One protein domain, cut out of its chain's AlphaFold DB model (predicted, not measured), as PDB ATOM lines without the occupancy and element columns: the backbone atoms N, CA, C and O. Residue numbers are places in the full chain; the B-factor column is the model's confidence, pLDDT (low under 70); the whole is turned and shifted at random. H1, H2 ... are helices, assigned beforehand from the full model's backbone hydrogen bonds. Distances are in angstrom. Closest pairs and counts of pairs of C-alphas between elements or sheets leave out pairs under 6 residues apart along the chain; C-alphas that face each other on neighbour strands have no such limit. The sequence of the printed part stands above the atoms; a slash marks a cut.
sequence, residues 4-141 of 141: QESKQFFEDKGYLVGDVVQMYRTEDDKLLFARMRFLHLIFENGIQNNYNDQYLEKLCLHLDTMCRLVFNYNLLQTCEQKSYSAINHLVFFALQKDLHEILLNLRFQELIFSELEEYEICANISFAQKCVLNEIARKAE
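AT A GLANCE: This is residues 4 to 141 of the 141 residues of an uncharacterized protein of Adhaeribacter arboris (UniProt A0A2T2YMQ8). Five helices, H3 to H7, make an up-and-down bundle, each running against the one before it, with H2 across one end and H1 turning off from H2 at a corner. The hairpin of H3 and H4 faces the hairpin of H6 and H7, and H5 packs on both H4 and H7. The 138 printed residues have seven named helices, H1 to H7 in order, and no named strand; the class is all helix. The whole is compact, with a radius of gyration of the C-alphas of 14.8 A, and rounded, spanning 38 by 37 by 28 A.

HOW THE PARTS SIT: Begin with H1, residues 4 to 11, and H2, residues 13 to 26: they only just touch, with 3 pairs of C-alphas within 8 A, and only at the corner, the closest C-alphas being those of Phe 9 and Tyr 15, 7.3 A apart. Their lines are about perpendicular, at 88 degrees. H3, residues 30 to 48, forms a hairpin with H4, residues 53 to 70, at a shallow tilt of 20 degrees; their closest C-alphas are Arg 35 and Cys 67, 5.7 A. H4 forms a second hairpin with H5, residues 80 to 93, closest at C-alphas 62 and 90, 5.0 A. Look next at H6, residues 96 to 115: its residues 112 to 115 touch residues 16 to 21 of H2, closest at C-alphas 112 and 21, 5.8 A. Residues 34 to 42 of H3 touch H6, closest at C-alphas 38 and 105, 6.9 A. H6 and H7, residues 119 to 140, form a hairpin at 20 degrees, closest at C-alphas 110 and 122, 5.3 A. Residues 87 to 92 of H5 touch residues 128 to 135 of H7 at a steep tilt of 41 degrees, closest at C-alphas 91 and 132, 5.9 A. H4 and H6 are apart. Every O i to N i+4 pair is within hydrogen-bond range in H1, H3, H4, H5, H6 and H7; in H2 it is 7 of 10.

IN THESE COORDINATES: Find C-alpha 4 at (224.086, 249.607, 266.683), where H1 begins; it runs 10.9 A, and H2 19.6 A. H3 runs 26.6 A, H4 25.1 A, H5 20.3 A and H6 29.4 A. H7 runs 31.6 A to C-alpha 140 at (223.783, 228.653, 259.264).

THE WHOLE: The two C-alphas farthest apart are those of Thr 26 and Glu 141, 44.0 A. The printed part has no cut and no long link. Its mean pLDDT is 82.0; residues 4 to 18 and 74 to 84 are under 70.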
ATOM      1  N   GLN A   4     224.893 248.631 267.422       40.12
ATOM      2  CA  GLN A   4     224.086 249.607 266.683       40.12
ATOM      3  C   GLN A   4     224.799 250.954 266.551       40.12
ATOM      4  O   GLN A   4     224.769 251.532 265.469       40.12
ATOM      5  N   GLU A   5     225.503 251.401 267.595       41.75
ATOM      6  CA  GLU A   5     226.366 252.584 267.525       41.75
ATOM      7  C   GLU A   5     227.503 252.357 266.522       41.75
ATOM      8  O   GLU A   5     227.688 253.178 265.630       41.75
ATOM      9  N   SER A   6     228.184 251.205 266.567       42.00
ATOM     10  CA  SER A   6     229.220 250.842 265.589       42.00
ATOM     11  C   SER A   6     228.679 250.825 264.151       42.00
ATOM     12  O   SER A   6     229.331 251.341 263.251       42.00
ATOM     13  N   LYS A   7     227.464 250.297 263.925       44.06
ATOM     14  CA  LYS A   7     226.783 250.337 262.614       44.06
ATOM     15  C   LYS A   7     226.512 251.751 262.114       44.06
ATOM     16  O   LYS A   7     226.797 252.027 260.954       44.06
ATOM     17  N   GLN A   8     226.013 252.633 262.973       48.22
ATOM     18  CA  GLN A   8     225.810 254.043 262.632       48.22
ATOM     19  C   GLN A   8     227.136 254.755 262.330       48.22
ATOM     20  O   GLN A   8     227.210 255.525 261.377       48.22
ATOM     21  N   PHE A   9     228.199 254.434 263.071       50.00
ATOM     22  CA  PHE A   9     229.552 254.918 262.791       50.00
ATOM     23  C   PHE A   9     230.104 254.425 261.439       50.00
ATOM     24  O   PHE A   9     230.867 255.150 260.805       50.00
ATOM     25  N   PHE A  10     229.719 253.232 260.964       46.34
ATOM     26  CA  PHE A  10     230.130 252.711 259.648       46.34
ATOM     27  C   PHE A  10     229.423 253.386 258.463       46.34
ATOM     28  O   PHE A  10     229.946 253.364 257.349       46.34
ATOM     29  N   GLU A  11     228.241 253.962 258.675       50.94
ATOM     30  CA  GLU A  11     227.493 254.670 257.628       50.94
ATOM     31  C   GLU A  11     227.969 256.125 257.458       50.94
ATOM     32  O   GLU A  11     227.789 256.711 256.386       50.94
ATOM     33  N   ASP A  12     228.656 256.686 258.462       55.81
ATOM     34  CA  ASP A  12     229.258 258.017 258.404       55.81
ATOM     35  C   ASP A  12     230.705 257.975 257.879       55.81
ATOM     36  O   ASP A  12     231.694 257.898 258.615       55.81
ATOM     37  N   LYS A  13     230.832 258.065 256.552       53.16
ATOM     38  CA  LYS A  13     232.131 258.132 255.863       53.16
ATOM     39  C   LYS A  13     232.996 259.319 256.309       53.16
ATOM     40  O   LYS A  13     234.215 259.234 256.189       53.16
ATOM     41  N   GLY A  14     232.402 260.408 256.809       55.38
ATOM     42  CA  GLY A  14     233.141 261.597 257.243       55.38
ATOM     43  C   GLY A  14     233.980 261.337 258.494       55.38
ATOM     44  O   GLY A  14     235.140 261.741 258.555       55.38
ATOM     45  N   TYR A  15     233.429 260.590 259.450       55.50
ATOM     46  CA  TYR A  15     234.124 260.195 260.677       55.50
ATOM     47  C   TYR A  15     235.247 259.177 260.416       55.50
ATOM     48  O   TYR A  15     236.341 259.282 260.974       55.50
ATOM     49  N   LEU A  16     234.994 258.212 259.526       56.66
ATOM     50  CA  LEU A  16     235.933 257.137 259.198       56.66
ATOM     51  C   LEU A  16     237.194 257.668 258.493       56.66
ATOM     52  O   LEU A  16     238.307 257.282 258.846       56.66
ATOM     53  N   VAL A  17     237.015 258.596 257.545       58.84
ATOM     54  CA  VAL A  17     238.098 259.219 256.760       58.84
ATOM     55  C   VAL A  17     238.791 260.360 257.525       58.84
ATOM     56  O   VAL A  17     239.972 260.623 257.299       58.84
ATOM     57  N   GLY A  18     238.082 261.029 258.440       63.88
ATOM     58  CA  GLY A  18     238.599 262.140 259.238       63.88
ATOM     59  C   GLY A  18     239.508 261.693 260.379       63.88
ATOM     60  O   GLY A  18     240.724 261.823 260.288       63.88
ATOM     61  N   ASP A  19     238.939 261.161 261.459       72.12
ATOM     62  CA  ASP A  19     239.685 261.006 262.713       72.12
ATOM     63  C   ASP A  19     240.463 259.686 262.765       72.12
ATOM     64  O   ASP A  19     241.629 259.657 263.160       72.12
ATOM     65  N   VAL A  20     239.865 258.584 262.305       76.44
ATOM     66  CA  VAL A  20     240.475 257.252 262.450       76.44
ATOM     67  C   VAL A  20     241.637 257.042 261.478       76.44
ATOM     68  O   VAL A  20     242.701 256.578 261.887       76.44
ATOM     69  N   VAL A  21     241.476 257.404 260.201       81.38
ATOM     70  CA  VAL A  21     242.573 257.310 259.219       81.38
ATOM     71  C   VAL A  21     243.743 258.209 259.625       81.38
ATOM     72  O   VAL A  21     244.894 257.795 259.502       81.38
ATOM     73  N   GLN A  22     243.477 259.406 260.160       80.69
ATOM     74  CA  GLN A  22     244.540 260.293 260.640       80.69
ATOM     75  C   GLN A  22     245.287 259.704 261.833       80.69
ATOM     76  O   GLN A  22     246.515 259.750 261.832       80.69
ATOM     77  N   MET A  23     244.589 259.068 262.785       82.44
ATOM     78  CA  MET A  23     245.257 258.327 263.860       82.44
ATOM     79  C   MET A  23     246.244 257.302 263.286       82.44
ATOM     80  O   MET A  23     247.419 257.335 263.629       82.44
ATOM     81  N   TYR A  24     245.818 256.471 262.329       85.50
ATOM     82  CA  TYR A  24     246.698 255.476 261.698       85.50
ATOM     83  C   TYR A  24     247.882 256.088 260.932       85.50
ATOM     84  O   TYR A  24     248.928 255.453 260.831       85.50
ATOM     85  N   ARG A  25     247.740 257.300 260.379       84.06
ATOM     86  CA  ARG A  25     248.848 258.020 259.719       84.06
ATOM     87  C   ARG A  25     249.893 258.520 260.708       84.06
ATOM     88  O   ARG A  25     251.049 258.662 260.324       84.06
ATOM     89  N   THR A  26     249.484 258.811 261.941       85.75
ATOM     90  CA  THR A  26     250.379 259.288 263.005       85.75
ATOM     91  C   THR A  26     251.042 258.168 263.804       85.75
ATOM     92  O   THR A  26     251.953 258.451 264.574       85.75
ATOM     93  N   GLU A  27     250.607 256.917 263.633       86.81
ATOM     94  CA  GLU A  27     251.213 255.755 264.291       86.81
ATOM     95  C   GLU A  27     252.511 255.326 263.592       86.81
ATOM     96  O   GLU A  27     252.521 255.068 262.384       86.81
ATOM     97  N   ASP A  28     253.587 255.162 264.369       83.50
ATOM     98  CA  ASP A  28     254.886 254.678 263.872       83.50
ATOM     99  C   ASP A  28     254.786 253.256 263.286       83.50
ATOM    100  O   ASP A  28     255.430 252.931 262.288       83.50
ATOM    101  N   ASP A  29     253.947 252.406 263.891       87.75
ATOM    102  CA  ASP A  29     253.661 251.044 263.434       87.75
ATOM    103  C   ASP A  29     252.146 250.818 263.325       87.75
ATOM    104  O   ASP A  29     251.489 250.223 264.187       87.75
ATOM    105  N   LYS A  30     251.580 251.301 262.215       89.50
ATOM    106  CA  LYS A  30     250.152 251.172 261.886       89.50
ATOM    107  C   LYS A  30     249.656 249.715 261.849       89.50
ATOM    108  O   LYS A  30     248.489 249.463 262.146       89.50
ATOM    109  N   LEU A  31     250.513 248.748 261.498       90.56
ATOM    110  CA  LEU A  31     250.139 247.330 261.429       90.56
ATOM    111  C   LEU A  31     250.009 246.728 262.827       90.56
ATOM    112  O   LEU A  31     249.034 246.029 263.122       90.56
ATOM    113  N   LEU A  32     250.969 247.028 263.705       87.12
ATOM    114  CA  LEU A  32     250.886 246.667 265.113       87.12
ATOM    115  C   LEU A  32     249.670 247.320 265.767       87.12
ATOM    116  O   LEU A  32     248.930 246.638 266.480       87.12
ATOM    117  N   PHE A  33     249.431 248.603 265.491       86.62
ATOM    118  CA  PHE A  33     248.262 249.319 265.991       86.62
ATOM    119  C   PHE A  33     246.955 248.642 265.558       86.62
ATOM    120  O   PHE A  33     246.120 248.319 266.407       86.62
ATOM    121  N   ALA A  34     246.810 248.327 264.266       89.44
ATOM    122  CA  ALA A  34     245.652 247.615 263.729       89.44
ATOM    123  C   ALA A  34     245.419 246.270 264.426       89.44
ATOM    124  O   ALA A  34     244.304 245.978 264.867       89.44
ATOM    125  N   ARG A  35     246.482 245.470 264.592       89.00
ATOM    126  CA  ARG A  35     246.422 244.181 265.295       89.00
ATOM    127  C   ARG A  35     245.961 244.347 266.740       89.00
ATOM    128  O   ARG A  35     245.067 243.627 267.181       89.00
ATOM    129  N   MET A  36     246.564 245.276 267.481       83.25
ATOM    130  CA  MET A  36     246.233 245.510 268.889       83.25
ATOM    131  C   MET A  36     244.788 245.982 269.047       83.25
ATOM    132  O   MET A  36     244.078 245.485 269.920       83.25
ATOM    133  N   ARG A  37     244.327 246.881 268.171       84.62
ATOM    134  CA  ARG A  37     242.935 247.345 268.133       84.62
ATOM    135  C   ARG A  37     241.961 246.199 267.866       84.62
ATOM    136  O   ARG A  37     240.961 246.091 268.571       84.62
ATOM    137  N   PHE A  38     242.271 245.331 266.902       86.38
ATOM    138  CA  PHE A  38     241.448 244.164 266.576       86.38
ATOM    139  C   PHE A  38     241.318 243.218 267.780       86.38
ATOM    140  O   PHE A  38     240.210 242.862 268.181       86.38
ATOM    141  N   LEU A  39     242.449 242.837 268.384       83.81
ATOM    142  CA  LEU A  39     242.480 241.940 269.544       83.81
ATOM    143  C   LEU A  39     241.730 242.532 270.739       83.81
ATOM    144  O   LEU A  39     240.958 241.827 271.387       83.81
ATOM    145  N   HIS A  40     241.942 243.821 271.007       79.56
ATOM    146  CA  HIS A  40     241.312 244.515 272.120       79.56
ATOM    147  C   HIS A  40     239.788 244.510 272.006       79.56
ATOM    148  O   HIS A  40     239.128 244.176 272.984       79.56
ATOM    149  N   LEU A  41     239.233 244.809 270.827       82.44
ATOM    150  CA  LEU A  41     237.781 244.861 270.652       82.44
ATOM    151  C   LEU A  41     237.123 243.499 270.919       82.44
ATOM    152  O   LEU A  41     236.121 243.419 271.629       82.44
ATOM    153  N   ILE A  42     237.688 242.417 270.378       83.06
ATOM    154  CA  ILE A  42     237.136 241.071 270.582       83.06
ATOM    155  C   ILE A  42     237.264 240.645 272.048       83.06
ATOM    156  O   ILE A  42     236.326 240.069 272.601       83.06
ATOM    157  N   PHE A  43     238.391 240.956 272.692       77.94
ATOM    158  CA  PHE A  43     238.593 240.654 274.105       77.94
ATOM    159  C   PHE A  43     237.623 241.434 275.002       77.94
ATOM    160  O   PHE A  43     236.945 240.836 275.832       77.94
ATOM    161  N   GLU A  44     237.507 242.748 274.800       77.31
ATOM    162  CA  GLU A  44     236.587 243.613 275.541       77.31
ATOM    163  C   GLU A  44     235.141 243.124 275.400       77.31
ATOM    164  O   GLU A  44     234.443 242.963 276.402       77.31
ATOM    165  N   ASN A  45     234.713 242.805 274.174       80.44
ATOM    166  CA  ASN A  45     233.383 242.262 273.919       80.44
ATOM    167  C   ASN A  45     233.173 240.911 274.626       80.44
ATOM    168  O   ASN A  45     232.115 240.664 275.205       80.44
ATOM    169  N   GLY A  46     234.183 240.037 274.628       80.75
ATOM    170  CA  GLY A  46     234.137 238.763 275.346       80.75
ATOM    171  C   GLY A  46     233.954 238.937 276.856       80.75
ATOM    172  O   GLY A  46     233.098 238.278 277.448       80.75
ATOM    173  N   ILE A  47     234.694 239.870 277.467       75.69
ATOM    174  CA  ILE A  47     234.564 240.208 278.892       75.69
ATOM    175  C   ILE A  47     233.176 240.782 279.195       75.69
ATOM    176  O   ILE A  47     232.509 240.316 280.116       75.69
ATOM    177  N   GLN A  48     232.702 241.746 278.402       83.06
ATOM    178  CA  GLN A  48     231.388 242.374 278.601       83.06
ATOM    179  C   GLN A  48     230.234 241.365 278.518       83.06
ATOM    180  O   GLN A  48     229.236 241.500 279.225       83.06
ATOM    181  N   ASN A  49     230.380 240.331 277.690       83.69
ATOM    182  CA  ASN A  49     229.387 239.274 277.534       83.69
ATOM    183  C   ASN A  49     229.622 238.055 278.444       83.69
ATOM    184  O   ASN A  49     228.980 237.022 278.233       83.69
ATOM    185  N   ASN A  50     230.516 238.146 279.435       88.38
ATOM    186  CA  ASN A  50     230.848 237.067 280.375       88.38
ATOM    187  C   ASN A  50     231.193 235.744 279.673       88.38
ATOM    188  O   ASN A  50     230.659 234.680 280.004       88.38
ATOM    189  N   TYR A  51     232.050 235.809 278.652       87.62
ATOM    190  CA  TYR A  51     232.532 234.605 277.983       87.62
ATOM    191  C   TYR A  51     233.300 233.724 278.965       87.62
ATOM    192  O   TYR A  51     233.909 234.198 279.916       87.62
ATOM    193  N   ASN A  52     233.292 232.418 278.707       92.38
ATOM    194  CA  ASN A  52     234.158 231.503 279.432       92.38
ATOM    195  C   ASN A  52     235.637 231.848 279.163       92.38
ATOM    196  O   ASN A  52     236.035 231.949 278.001       92.38
ATOM    197  N   ASP A  53     236.444 231.950 280.221       88.00
ATOM    198  CA  ASP A  53     237.856 232.349 280.130       88.00
ATOM    199  C   ASP A  53     238.667 231.462 279.172       88.00
ATOM    200  O   ASP A  53     239.393 231.970 278.323       88.00
ATOM    201  N   GLN A  54     238.481 230.138 279.219       91.69
ATOM    202  CA  GLN A  54     239.213 229.207 278.345       91.69
ATOM    203  C   GLN A  54     238.822 229.361 276.874       91.69
ATOM    204  O   GLN A  54     239.638 229.137 275.976       91.69
ATOM    205  N   TYR A  55     237.557 229.703 276.610       92.62
ATOM    206  CA  TYR A  55     237.117 230.031 275.260       92.62
ATOM    207  C   TYR A  55     237.778 231.326 274.786       92.62
ATOM    208  O   TYR A  55     238.322 231.353 273.683       92.62
ATOM    209  N   LEU A  56     237.773 232.364 275.626       86.81
ATOM    210  CA  LEU A  56     238.338 233.668 275.294       86.81
ATOM    211  C   LEU A  56     239.850 233.583 275.044       86.81
ATOM    212  O   LEU A  56     240.325 234.098 274.038       86.81
ATOM    213  N   GLU A  57     240.591 232.848 275.877       87.19
ATOM    214  CA  GLU A  57     242.025 232.596 275.687       87.19
ATOM    215  C   GLU A  57     242.322 231.929 274.337       87.19
ATOM    216  O   GLU A  57     243.182 232.389 273.579       87.19
ATOM    217  N   LYS A  58     241.588 230.861 274.002       91.81
ATOM    218  CA  LYS A  58     241.757 230.160 272.720       91.81
ATOM    219  C   LYS A  58     241.363 231.035 271.537       91.81
ATOM    220  O   LYS A  58     242.065 231.034 270.526       91.81
ATOM    221  N   LEU A  59     240.275 231.796 271.664       91.31
ATOM    222  CA  LEU A  59     239.834 232.731 270.636       91.31
ATOM    223  C   LEU A  59     240.919 233.777 270.373       91.31
ATOM    224  O   LEU A  59     241.306 233.967 269.224       91.31
ATOM    225  N   CYS A  60     241.462 234.391 271.426       88.19
ATOM    226  CA  CYS A  60     242.535 235.375 271.328       88.19
ATOM    227  C   CYS A  60     243.805 234.797 270.693       88.19
ATOM    228  O   CYS A  60     244.414 235.462 269.860       88.19
ATOM    229  N   LEU A  61     244.186 233.558 271.020       88.69
ATOM    230  CA  LEU A  61     245.359 232.905 270.427       88.69
ATOM    231  C   LEU A  61     245.195 232.665 268.919       88.69
ATOM    232  O   LEU A  61     246.097 232.957 268.124       88.69
ATOM    233  N   HIS A  62     244.034 232.155 268.503       92.50
ATOM    234  CA  HIS A  62     243.729 231.978 267.085       92.50
ATOM    235  C   HIS A  62     243.632 233.321 266.356       92.50
ATOM    236  O   HIS A  62     244.111 233.452 265.227       92.50
ATOM    237  N   LEU A  63     243.070 234.332 267.018       91.12
ATOM    238  CA  LEU A  63     242.909 235.665 266.465       91.12
ATOM    239  C   LEU A  63     244.246 236.393 266.297       91.12
ATOM    240  O   LEU A  63     244.466 236.974 265.240       91.12
ATOM    241  N   ASP A  64     245.164 236.312 267.268       89.31
ATOM    242  CA  ASP A  64     246.513 236.891 267.150       89.31
ATOM    243  C   ASP A  64     247.264 236.260 265.979       89.31
ATOM    244  O   ASP A  64     247.861 236.959 265.159       89.31
ATOM    245  N   THR A  65     247.156 234.936 265.835       89.44
ATOM    246  CA  THR A  65     247.770 234.216 264.712       89.44
ATOM    247  C   THR A  65     247.218 234.703 263.370       89.44
ATOM    248  O   THR A  65     247.996 234.985 262.461       89.44
ATOM    249  N   MET A  66     245.895 234.852 263.245       90.75
ATOM    250  CA  MET A  66     245.267 235.388 262.034       90.75
ATOM    251  C   MET A  66     245.696 236.836 261.765       90.75
ATOM    252  O   MET A  66     246.106 237.156 260.651       90.75
ATOM    253  N   CYS A  67     245.693 237.696 262.784       89.75
ATOM    254  CA  CYS A  67     246.057 239.102 262.634       89.75
ATOM    255  C   CYS A  67     247.524 239.290 262.224       89.75
ATOM    256  O   CYS A  67     247.821 240.173 261.427       89.75
ATOM    257  N   ARG A  68     248.449 238.450 262.708       88.06
ATOM    258  CA  ARG A  68     249.858 238.462 262.263       88.06
ATOM    259  C   ARG A  68     250.038 238.102 260.789       88.06
ATOM    260  O   ARG A  68     251.075 238.430 260.222       88.06
ATOM    261  N   LEU A  69     249.080 237.394 260.197       86.44
ATOM    262  CA  LEU A  69     249.081 237.080 258.770       86.44
ATOM    263  C   LEU A  69     248.421 238.206 257.978       86.44
ATOM    264  O   LEU A  69     248.965 238.649 256.975       86.44
ATOM    265  N   VAL A  70     247.272 238.691 258.450       89.44
ATOM    266  CA  VAL A  70     246.521 239.756 257.780       89.44
ATOM    267  C   VAL A  70     247.320 241.062 257.733       89.44
ATOM    268  O   VAL A  70     247.489 241.645 256.664       89.44
ATOM    269  N   PHE A  71     247.876 241.490 258.867       89.19
ATOM    270  CA  PHE A  71     248.644 242.731 258.995       89.19
ATOM    271  C   PHE A  71     250.142 242.477 258.793       89.19
ATOM    272  O   PHE A  71     250.952 242.694 259.695       89.19
ATOM    273  N   ASN A  72     250.508 241.950 257.621       84.56
ATOM    274  CA  ASN A  72     251.894 241.662 257.259       84.56
ATOM    275  C   ASN A  72     252.127 241.814 255.749       84.56
ATOM    276  O   ASN A  72     251.523 241.104 254.946       84.56
ATOM    277  N   TYR A  73     253.062 242.690 255.380       75.81
ATOM    278  CA  TYR A  73     253.461 242.934 253.989       75.81
ATOM    279  C   TYR A  73     254.101 241.712 253.305       75.81
ATOM    280  O   TYR A  73     254.028 241.549 252.095       75.81
ATOM    281  N   ASN A  74     254.690 240.786 254.066       67.56
ATOM    282  CA  ASN A  74     255.459 239.666 253.511       67.56
ATOM    283  C   ASN A  74     254.642 238.382 253.278       67.56
ATOM    284  O   ASN A  74     255.225 237.318 253.056       67.56
ATOM    285  N   LEU A  75     253.304 238.436 253.335       62.56
ATOM    286  CA  LEU A  75     252.472 237.225 253.320       62.56
ATOM    287  C   LEU A  75     252.647 236.387 252.034       62.56
ATOM    288  O   LEU A  75     252.636 235.158 252.105       62.56
ATOM    289  N   LEU A  76     252.910 237.032 250.891       52.59
ATOM    290  CA  LEU A  76     253.131 236.377 249.590       52.59
ATOM    291  C   LEU A  76     254.456 235.590 249.492       52.59
ATOM    292  O   LEU A  76     254.630 234.818 248.552       52.59
ATOM    293  N   GLN A  77     255.379 235.727 250.453       48.62
ATOM    294  CA  GLN A  77     256.629 234.947 250.494       48.62
ATOM    295  C   GLN A  77     256.550 233.705 251.395       48.62
ATOM    296  O   GLN A  77     257.430 232.843 251.363       48.62
ATOM    297  N   THR A  78     255.485 233.567 252.186       51.03
ATOM    298  CA  THR A  78     255.264 232.425 253.082       51.03
ATOM    299  C   THR A  78     254.209 231.495 252.497       51.03
ATOM    300  O   THR A  78     253.070 231.910 252.330       51.03
ATOM    301  N   CYS A  79     254.589 230.245 252.187       53.25
ATOM    302  CA  CYS A  79     253.737 229.206 251.587       53.25
ATOM    303  C   CYS A  79     252.254 229.335 251.968       53.25
ATOM    304  O   CYS A  79     251.898 229.092 253.126       53.25
ATOM    305  N   GLU A  80     251.411 229.633 250.976       58.75
ATOM    306  CA  GLU A  80     249.962 229.850 251.092       58.75
ATOM    307  C   GLU A  80     249.287 228.856 252.057       58.75
ATOM    308  O   GLU A  80     248.506 229.243 252.919       58.75
ATOM    309  N   GLN A  81     249.679 227.580 252.039       61.28
ATOM    310  CA  GLN A  81     249.124 226.535 252.911       61.28
ATOM    311  C   GLN A  81     249.169 226.835 254.423       61.28
ATOM    312  O   GLN A  81     248.216 226.501 255.132       61.28
ATOM    313  N   LYS A  82     250.234 227.461 254.947       63.38
ATOM    314  CA  LYS A  82     250.332 227.763 256.392       63.38
ATOM    315  C   LYS A  82     249.399 228.906 256.793       63.38
ATOM    316  O   LYS A  82     248.753 228.827 257.838       63.38
ATOM    317  N   SER A  83     249.291 229.921 255.941       61.50
ATOM    318  CA  SER A  83     248.405 231.069 256.146       61.50
ATOM    319  C   SER A  83     246.932 230.648 256.104       61.50
ATOM    320  O   SER A  83     246.147 231.040 256.966       61.50
ATOM    321  N   TYR A  84     246.578 229.757 255.169       68.75
ATOM    322  CA  TYR A  84     245.240 229.165 255.085       68.75
ATOM    323  C   TYR A  84     244.891 228.349 256.337       68.75
ATOM    324  O   TYR A  84     243.785 228.465 256.857       68.75
ATOM    325  N   SER A  85     245.829 227.546 256.852       78.44
ATOM    326  CA  SER A  85     245.588 226.715 258.039       78.44
ATOM    327  C   SER A  85     245.239 227.548 259.275       78.44
ATOM    328  O   SER A  85     244.291 227.213 259.982       78.44
ATOM    329  N   ALA A  86     245.947 228.652 259.520       80.75
ATOM    330  CA  ALA A  86     245.703 229.492 260.690       80.75
ATOM    331  C   ALA A  86     244.348 230.216 260.644       80.75
ATOM    332  O   ALA A  86     243.619 230.207 261.637       80.75
ATOM    333  N   ILE A  87     243.992 230.800 259.493       87.56
ATOM    334  CA  ILE A  87     242.686 231.450 259.307       87.56
ATOM    335  C   ILE A  87     241.564 230.414 259.451       87.56
ATOM    336  O   ILE A  87     240.595 230.662 260.164       87.56
ATOM    337  N   ASN A  88     241.731 229.223 258.865       87.62
ATOM    338  CA  ASN A  88     240.751 228.143 258.970       87.62
ATOM    339  C   ASN A  88     240.561 227.654 260.415       87.62
ATOM    340  O   ASN A  88     239.428 227.408 260.825       87.62
ATOM    341  N   HIS A  89     241.634 227.550 261.208       90.69
ATOM    342  CA  HIS A  89     241.526 227.186 262.624       90.69
ATOM    343  C   HIS A  89     240.694 228.198 263.417       90.69
ATOM    344  O   HIS A  89     239.824 227.787 264.185       90.69
ATOM    345  N   LEU A  90     240.921 229.501 263.206       92.88
ATOM    346  CA  LEU A  90     240.130 230.545 263.856       92.88
ATOM    347  C   LEU A  90     238.654 230.429 263.485       92.88
ATOM    348  O   LEU A  90     237.810 230.376 264.379       92.88
ATOM    349  N   VAL A  91     238.338 230.407 262.186       93.50
ATOM    350  CA  VAL A  91     236.936 230.490 261.760       93.50
ATOM    351  C   VAL A  91     236.154 229.241 262.179       93.50
ATOM    352  O   VAL A  91     235.028 229.349 262.663       93.50
ATOM    353  N   PHE A  92     236.779 228.062 262.112       93.88
ATOM    354  CA  PHE A  92     236.159 226.822 262.573       93.88
ATOM    355  C   PHE A  92     235.870 226.848 264.081       93.88
ATOM    356  O   PHE A  92     234.774 226.469 264.510       93.88
ATOM    357  N   PHE A  93     236.825 227.333 264.882       94.88
ATOM    358  CA  PHE A  93     236.713 227.410 266.339       94.88
ATOM    359  C   PHE A  93     235.688 228.453 266.815       94.88
ATOM    360  O   PHE A  93     234.901 228.167 267.717       94.88
ATOM    361  N   ALA A  94     235.693 229.650 266.225       93.94
ATOM    362  CA  ALA A  94     234.924 230.789 266.718       93.94
ATOM    363  C   ALA A  94     233.405 230.550 266.664       93.94
ATOM    364  O   ALA A  94     232.874 229.956 265.720       93.94
ATOM    365  N   LEU A  95     232.674 231.040 267.667       93.25
ATOM    366  CA  LEU A  95     231.212 231.029 267.656       93.25
ATOM    367  C   LEU A  95     230.682 231.919 266.528       93.25
ATOM    368  O   LEU A  95     231.317 232.894 266.134       93.25
ATOM    369  N   GLN A  96     229.475 231.625 266.046       91.00
ATOM    370  CA  GLN A  96     228.868 232.372 264.940       91.00
ATOM    371  C   GLN A  96     228.792 233.881 265.212       91.00
ATOM    372  O   GLN A  96     229.140 234.680 264.348       91.00
ATOM    373  N   LYS A  97     228.414 234.280 266.433       88.50
ATOM    374  CA  LYS A  97     228.411 235.690 266.852       88.50
ATOM    375  C   LYS A  97     229.790 236.350 266.732       88.50
ATOM    376  O   LYS A  97     229.882 237.471 266.249       88.50
ATOM    377  N   ASP A  98     230.857 235.631 267.075       91.50
ATOM    378  CA  ASP A  98     232.223 236.156 267.020       91.50
ATOM    379  C   ASP A  98     232.724 236.243 265.575       91.50
ATOM    380  O   ASP A  98     233.442 237.177 265.231       91.50
ATOM    381  N   LEU A  99     232.293 235.333 264.693       93.94
ATOM    382  CA  LEU A  99     232.571 235.428 263.256       93.94
ATOM    383  C   LEU A  99     231.970 236.694 262.636       93.94
ATOM    384  O   LEU A  99     232.615 237.331 261.804       93.94
ATOM    385  N   HIS A 100     230.760 237.082 263.046       91.06
ATOM    386  CA  HIS A 100     230.152 238.330 262.589       91.06
ATOM    387  C   HIS A 100     230.940 239.559 263.062       91.06
ATOM    388  O   HIS A 100     231.185 240.459 262.259       91.06
ATOM    389  N   GLU A 101     231.393 239.571 264.317       89.50
ATOM    390  CA  GLU A 101     232.247 240.643 264.845       89.50
ATOM    391  C   GLU A 101     233.599 240.710 264.122       89.50
ATOM    392  O   GLU A 101     234.039 241.784 263.707       89.50
ATOM    393  N   ILE A 102     234.239 239.562 263.890       93.38
ATOM    394  CA  ILE A 102     235.493 239.466 263.132       93.38
ATOM    395  C   ILE A 102     235.301 240.017 261.713       93.38
ATOM    396  O   ILE A 102     236.120 240.811 261.250       93.38
ATOM    397  N   LEU A 103     234.217 239.645 261.024       93.56
ATOM    398  CA  LEU A 103     233.923 240.132 259.675       93.56
ATOM    399  C   LEU A 103     233.746 241.654 259.634       93.56
ATOM    400  O   LEU A 103     234.281 242.307 258.738       93.56
ATOM    401  N   LEU A 104     233.004 242.221 260.590       89.19
ATOM    402  CA  LEU A 104     232.802 243.669 260.684       89.19
ATOM    403  C   LEU A 104     234.131 244.402 260.893       89.19
ATOM    404  O   LEU A 104     234.406 245.384 260.206       89.19
ATOM    405  N   ASN A 105     234.985 243.884 261.774       88.94
ATOM    406  CA  ASN A 105     236.301 244.463 262.024       88.94
ATOM    407  C   ASN A 105     237.225 244.374 260.813       88.94
ATOM    408  O   ASN A 105     237.901 245.347 260.495       88.94
ATOM    409  N   LEU A 106     237.233 243.246 260.102       93.00
ATOM    410  CA  LEU A 106     238.013 243.111 258.874       93.00
ATOM    411  C   LEU A 106     237.579 244.138 257.821       93.00
ATOM    412  O   LEU A 106     238.434 244.799 257.243       93.00
ATOM    413  N   ARG A 107     236.271 244.341 257.622       91.19
ATOM    414  CA  ARG A 107     235.760 245.368 256.695       91.19
ATOM    415  C   ARG A 107     236.185 246.775 257.095       91.19
ATOM    416  O   ARG A 107     236.542 247.577 256.242       91.19
ATOM    417  N   PHE A 108     236.169 247.069 258.391       86.56
ATOM    418  CA  PHE A 108     236.615 248.362 258.895       86.56
ATOM    419  C   PHE A 108     238.098 248.612 258.611       86.56
ATOM    420  O   PHE A 108     238.464 249.678 258.123       86.56
ATOM    421  N   GLN A 109     238.943 247.614 258.871       90.25
ATOM    422  CA  GLN A 109     240.371 247.712 258.583       90.25
ATOM    423  C   GLN A 109     240.621 247.841 257.075       90.25
ATOM    424  O   GLN A 109     241.446 248.654 256.679       90.25
ATOM    425  N   GLU A 110     239.880 247.122 256.227       91.81
ATOM    426  CA  GLU A 110     239.993 247.245 254.765       91.81
ATOM    427  C   GLU A 110     239.727 248.675 254.284       91.81
ATOM    428  O   GLU A 110     240.480 249.194 253.466       91.81
ATOM    429  N   LEU A 111     238.698 249.337 254.830       89.88
ATOM    430  CA  LEU A 111     238.399 250.735 254.512       89.88
ATOM    431  C   LEU A 111     239.551 251.660 254.921       89.88
ATOM    432  O   LEU A 111     240.002 252.458 254.106       89.88
ATOM    433  N   ILE A 112     240.065 251.524 256.148       89.25
ATOM    434  CA  ILE A 112     241.190 252.342 256.630       89.25
ATOM    435  C   ILE A 112     242.422 252.135 255.750       89.25
ATOM    436  O   ILE A 112     243.002 253.102 255.267       89.25
ATOM    437  N   PHE A 113     242.824 250.885 255.519       92.00
ATOM    438  CA  PHE A 113     244.020 250.574 254.740       92.00
ATOM    439  C   PHE A 113     243.867 250.937 253.256       92.00
ATOM    440  O   PHE A 113     244.859 251.295 252.625       92.00
ATOM    441  N   SER A 114     242.643 250.955 252.718       90.94
ATOM    442  CA  SER A 114     242.370 251.489 251.381       90.94
ATOM    443  C   SER A 114     242.629 252.996 251.306       90.94
ATOM    444  O   SER A 114     243.252 253.451 250.352       90.94
ATOM    445  N   GLU A 115     242.206 253.773 252.308       90.94
ATOM    446  CA  GLU A 115     242.463 255.227 252.390       90.94
ATOM    447  C   GLU A 115     243.938 255.570 252.680       90.94
ATOM    448  O   GLU A 115     244.388 256.709 252.507       90.94
ATOM    449  N   LEU A 116     244.699 254.588 253.163       89.94
ATOM    450  CA  LEU A 116     246.148 254.668 253.345       89.94
ATOM    451  C   LEU A 116     246.929 254.163 252.123       89.94
ATOM    452  O   LEU A 116     248.154 254.221 252.150       89.94
ATOM    453  N   GLU A 117     246.240 253.686 251.081       91.75
ATOM    454  CA  GLU A 117     246.829 253.102 249.867       91.75
ATOM    455  C   GLU A 117     247.701 251.851 250.133       91.75
ATOM    456  O   GLU A 117     248.615 251.519 249.380       91.75
ATOM    457  N   GLU A 118     247.391 251.104 251.194       91.56
ATOM    458  CA  GLU A 118     248.122 249.909 251.644       91.56
ATOM    459  C   GLU A 118     247.541 248.632 251.001       91.56
ATOM    460  O   GLU A 118     247.028 247.730 251.670       91.56
ATOM    461  N   TYR A 119     247.581 248.558 249.668       89.19
ATOM    462  CA  TYR A 119     246.832 247.562 248.882       89.19
ATOM    463  C   TYR A 119     247.181 246.094 249.175       89.19
ATOM    464  O   TYR A 119     246.309 245.228 249.079       89.19
ATOM    465  N   GLU A 120     248.426 245.793 249.550       89.44
ATOM    466  CA  GLU A 120     248.832 244.434 249.940       89.44
ATOM    467  C   GLU A 120     248.105 243.977 251.211       89.44
ATOM    468  O   GLU A 120     247.629 242.843 251.299       89.44
ATOM    469  N   ILE A 121     247.944 244.887 252.174       91.12
ATOM    470  CA  ILE A 121     247.199 244.630 253.406       91.12
ATOM    471  C   ILE A 121     245.715 244.463 253.089       91.12
ATOM    472  O   ILE A 121     245.090 243.523 253.584       91.12
ATOM    473  N   CYS A 122     245.160 245.302 252.207       92.12
ATOM    474  CA  CYS A 122     243.784 245.143 251.737       92.12
ATOM    475  C   CYS A 122     243.553 243.751 251.134       92.12
ATOM    476  O   CYS A 122     242.597 243.086 251.517       92.12
ATOM    477  N   ALA A 123     244.457 243.253 250.284       90.44
ATOM    478  CA  ALA A 123     244.335 241.919 249.696       90.44
ATOM    479  C   ALA A 123     244.317 240.798 250.756       90.44
ATOM    480  O   ALA A 123     243.491 239.881 250.681       90.44
ATOM    481  N   ASN A 124     245.179 240.890 251.774       90.44
ATOM    482  CA  ASN A 124     245.189 239.941 252.890       90.44
ATOM    483  C   ASN A 124     243.876 239.985 253.686       90.44
ATOM    484  O   ASN A 124     243.326 238.943 254.060       90.44
ATOM    485  N   ILE A 125     243.359 241.192 253.931       92.81
ATOM    486  CA  ILE A 125     242.086 241.403 254.619       92.81
ATOM    487  C   ILE A 125     240.935 240.797 253.804       92.81
ATOM    488  O   ILE A 125     240.150 240.026 254.361       92.81
ATOM    489  N   SER A 126     240.847 241.073 252.496       92.12
ATOM    490  CA  SER A 126     239.796 240.526 251.626       92.12
ATOM    491  C   SER A 126     239.813 238.995 251.621       92.12
ATOM    492  O   SER A 126     238.762 238.347 251.653       92.12
ATOM    493  N   PHE A 127     241.006 238.390 251.627       90.56
ATOM    494  CA  PHE A 127     241.154 236.942 251.732       90.56
ATOM    495  C   PHE A 127     240.584 236.399 253.054       90.56
ATOM    496  O   PHE A 127     239.763 235.476 253.038       90.56
ATOM    497  N   ALA A 128     240.947 236.998 254.192       92.25
ATOM    498  CA  ALA A 128     240.417 236.598 255.494       92.25
ATOM    499  C   ALA A 128     238.888 236.766 255.571       92.25
ATOM    500  O   ALA A 128     238.196 235.872 256.067       92.25
ATOM    501  N   GLN A 129     238.339 237.856 255.018       94.19
ATOM    502  CA  GLN A 129     236.890 238.075 254.950       94.19
ATOM    503  C   GLN A 129     236.174 236.947 254.206       94.19
ATOM    504  O   GLN A 129     235.134 236.474 254.666       94.19
ATOM    505  N   LYS A 130     236.731 236.481 253.082       93.81
ATOM    506  CA  LYS A 130     236.163 235.368 252.312       93.81
ATOM    507  C   LYS A 130     236.096 234.081 253.138       93.81
ATOM    508  O   LYS A 130     235.069 233.405 253.124       93.81
ATOM    509  N   CYS A 131     237.155 233.756 253.881       93.12
ATOM    510  CA  CYS A 131     237.167 232.597 254.779       93.12
ATOM    511  C   CYS A 131     236.094 232.707 255.871       93.12
ATOM    512  O   CYS A 131     235.367 231.746 256.114       93.12
ATOM    513  N   VAL A 132     235.961 233.882 256.493       94.56
ATOM    514  CA  VAL A 132     234.955 234.132 257.537       94.56
ATOM    515  C   VAL A 132     233.532 234.021 256.979       94.56
ATOM    516  O   VAL A 132     232.692 233.366 257.586       94.56
ATOM    517  N   LEU A 133     233.259 234.607 255.808       94.56
ATOM    518  CA  LEU A 133     231.950 234.535 255.147       94.56
ATOM    519  C   LEU A 133     231.533 233.098 254.828       94.56
ATOM    520  O   LEU A 133     230.394 232.718 255.099       94.56
ATOM    521  N   ASN A 134     232.455 232.299 254.286       94.31
ATOM    522  CA  ASN A 134     232.197 230.892 253.987       94.31
ATOM    523  C   ASN A 134     231.824 230.111 255.253       94.31
ATOM    524  O   ASN A 134     230.900 229.303 255.237       94.31
ATOM    525  N   GLU A 135     232.519 230.372 256.358       95.44
ATOM    526  CA  GLU A 135     232.257 229.685 257.616       95.44
ATOM    527  C   GLU A 135     230.950 230.140 258.280       95.44
ATOM    528  O   GLU A 135     230.229 229.315 258.837       95.44
ATOM    529  N   ILE A 136     230.600 231.427 258.185       93.94
ATOM    530  CA  ILE A 136     229.287 231.926 258.620       93.94
ATOM    531  C   ILE A 136     228.170 231.190 257.877       93.94
ATOM    532  O   ILE A 136     227.224 230.736 258.518       93.94
ATOM    533  N   ALA A 137     228.284 231.055 256.551       93.31
ATOM    534  CA  ALA A 137     227.300 230.337 255.743       93.31
ATOM    535  C   ALA A 137     227.195 228.866 256.176       93.31
ATOM    536  O   ALA A 137     226.100 228.392 256.455       93.31
ATOM    537  N   ARG A 138     228.336 228.186 256.348       93.94
ATOM    538  CA  ARG A 138     228.396 226.788 256.801       93.94
ATOM    539  C   ARG A 138     227.742 226.561 258.168       93.94
ATOM    540  O   ARG A 138     227.195 225.493 258.405       93.94
ATOM    541  N   LYS A 139     227.840 227.519 259.097       93.25
ATOM    542  CA  LYS A 139     227.236 227.415 260.442       93.25
ATOM    543  C   LYS A 139     225.748 227.782 260.479       93.25
ATOM    544  O   LYS A 139     225.131 227.619 261.527       93.25
ATOM    545  N   ALA A 140     225.200 228.319 259.389       87.75
ATOM    546  CA  ALA A 140     223.783 228.653 259.264       87.75
ATOM    547  C   ALA A 140     222.937 227.514 258.656       87.75
ATOM    548  O   ALA A 140     221.709 227.608 258.691       87.75
ATOM    549  N   GLU A 141     223.587 226.484 258.102       80.88
ATOM    550  CA  GLU A 141     222.997 225.220 257.625       80.88
ATOM    551  C   GLU A 141     222.780 224.223 258.774       80.88
ATOM    552  O   GLU A 141     221.719 223.558 258.770       80.88
TER     553      GLU A 141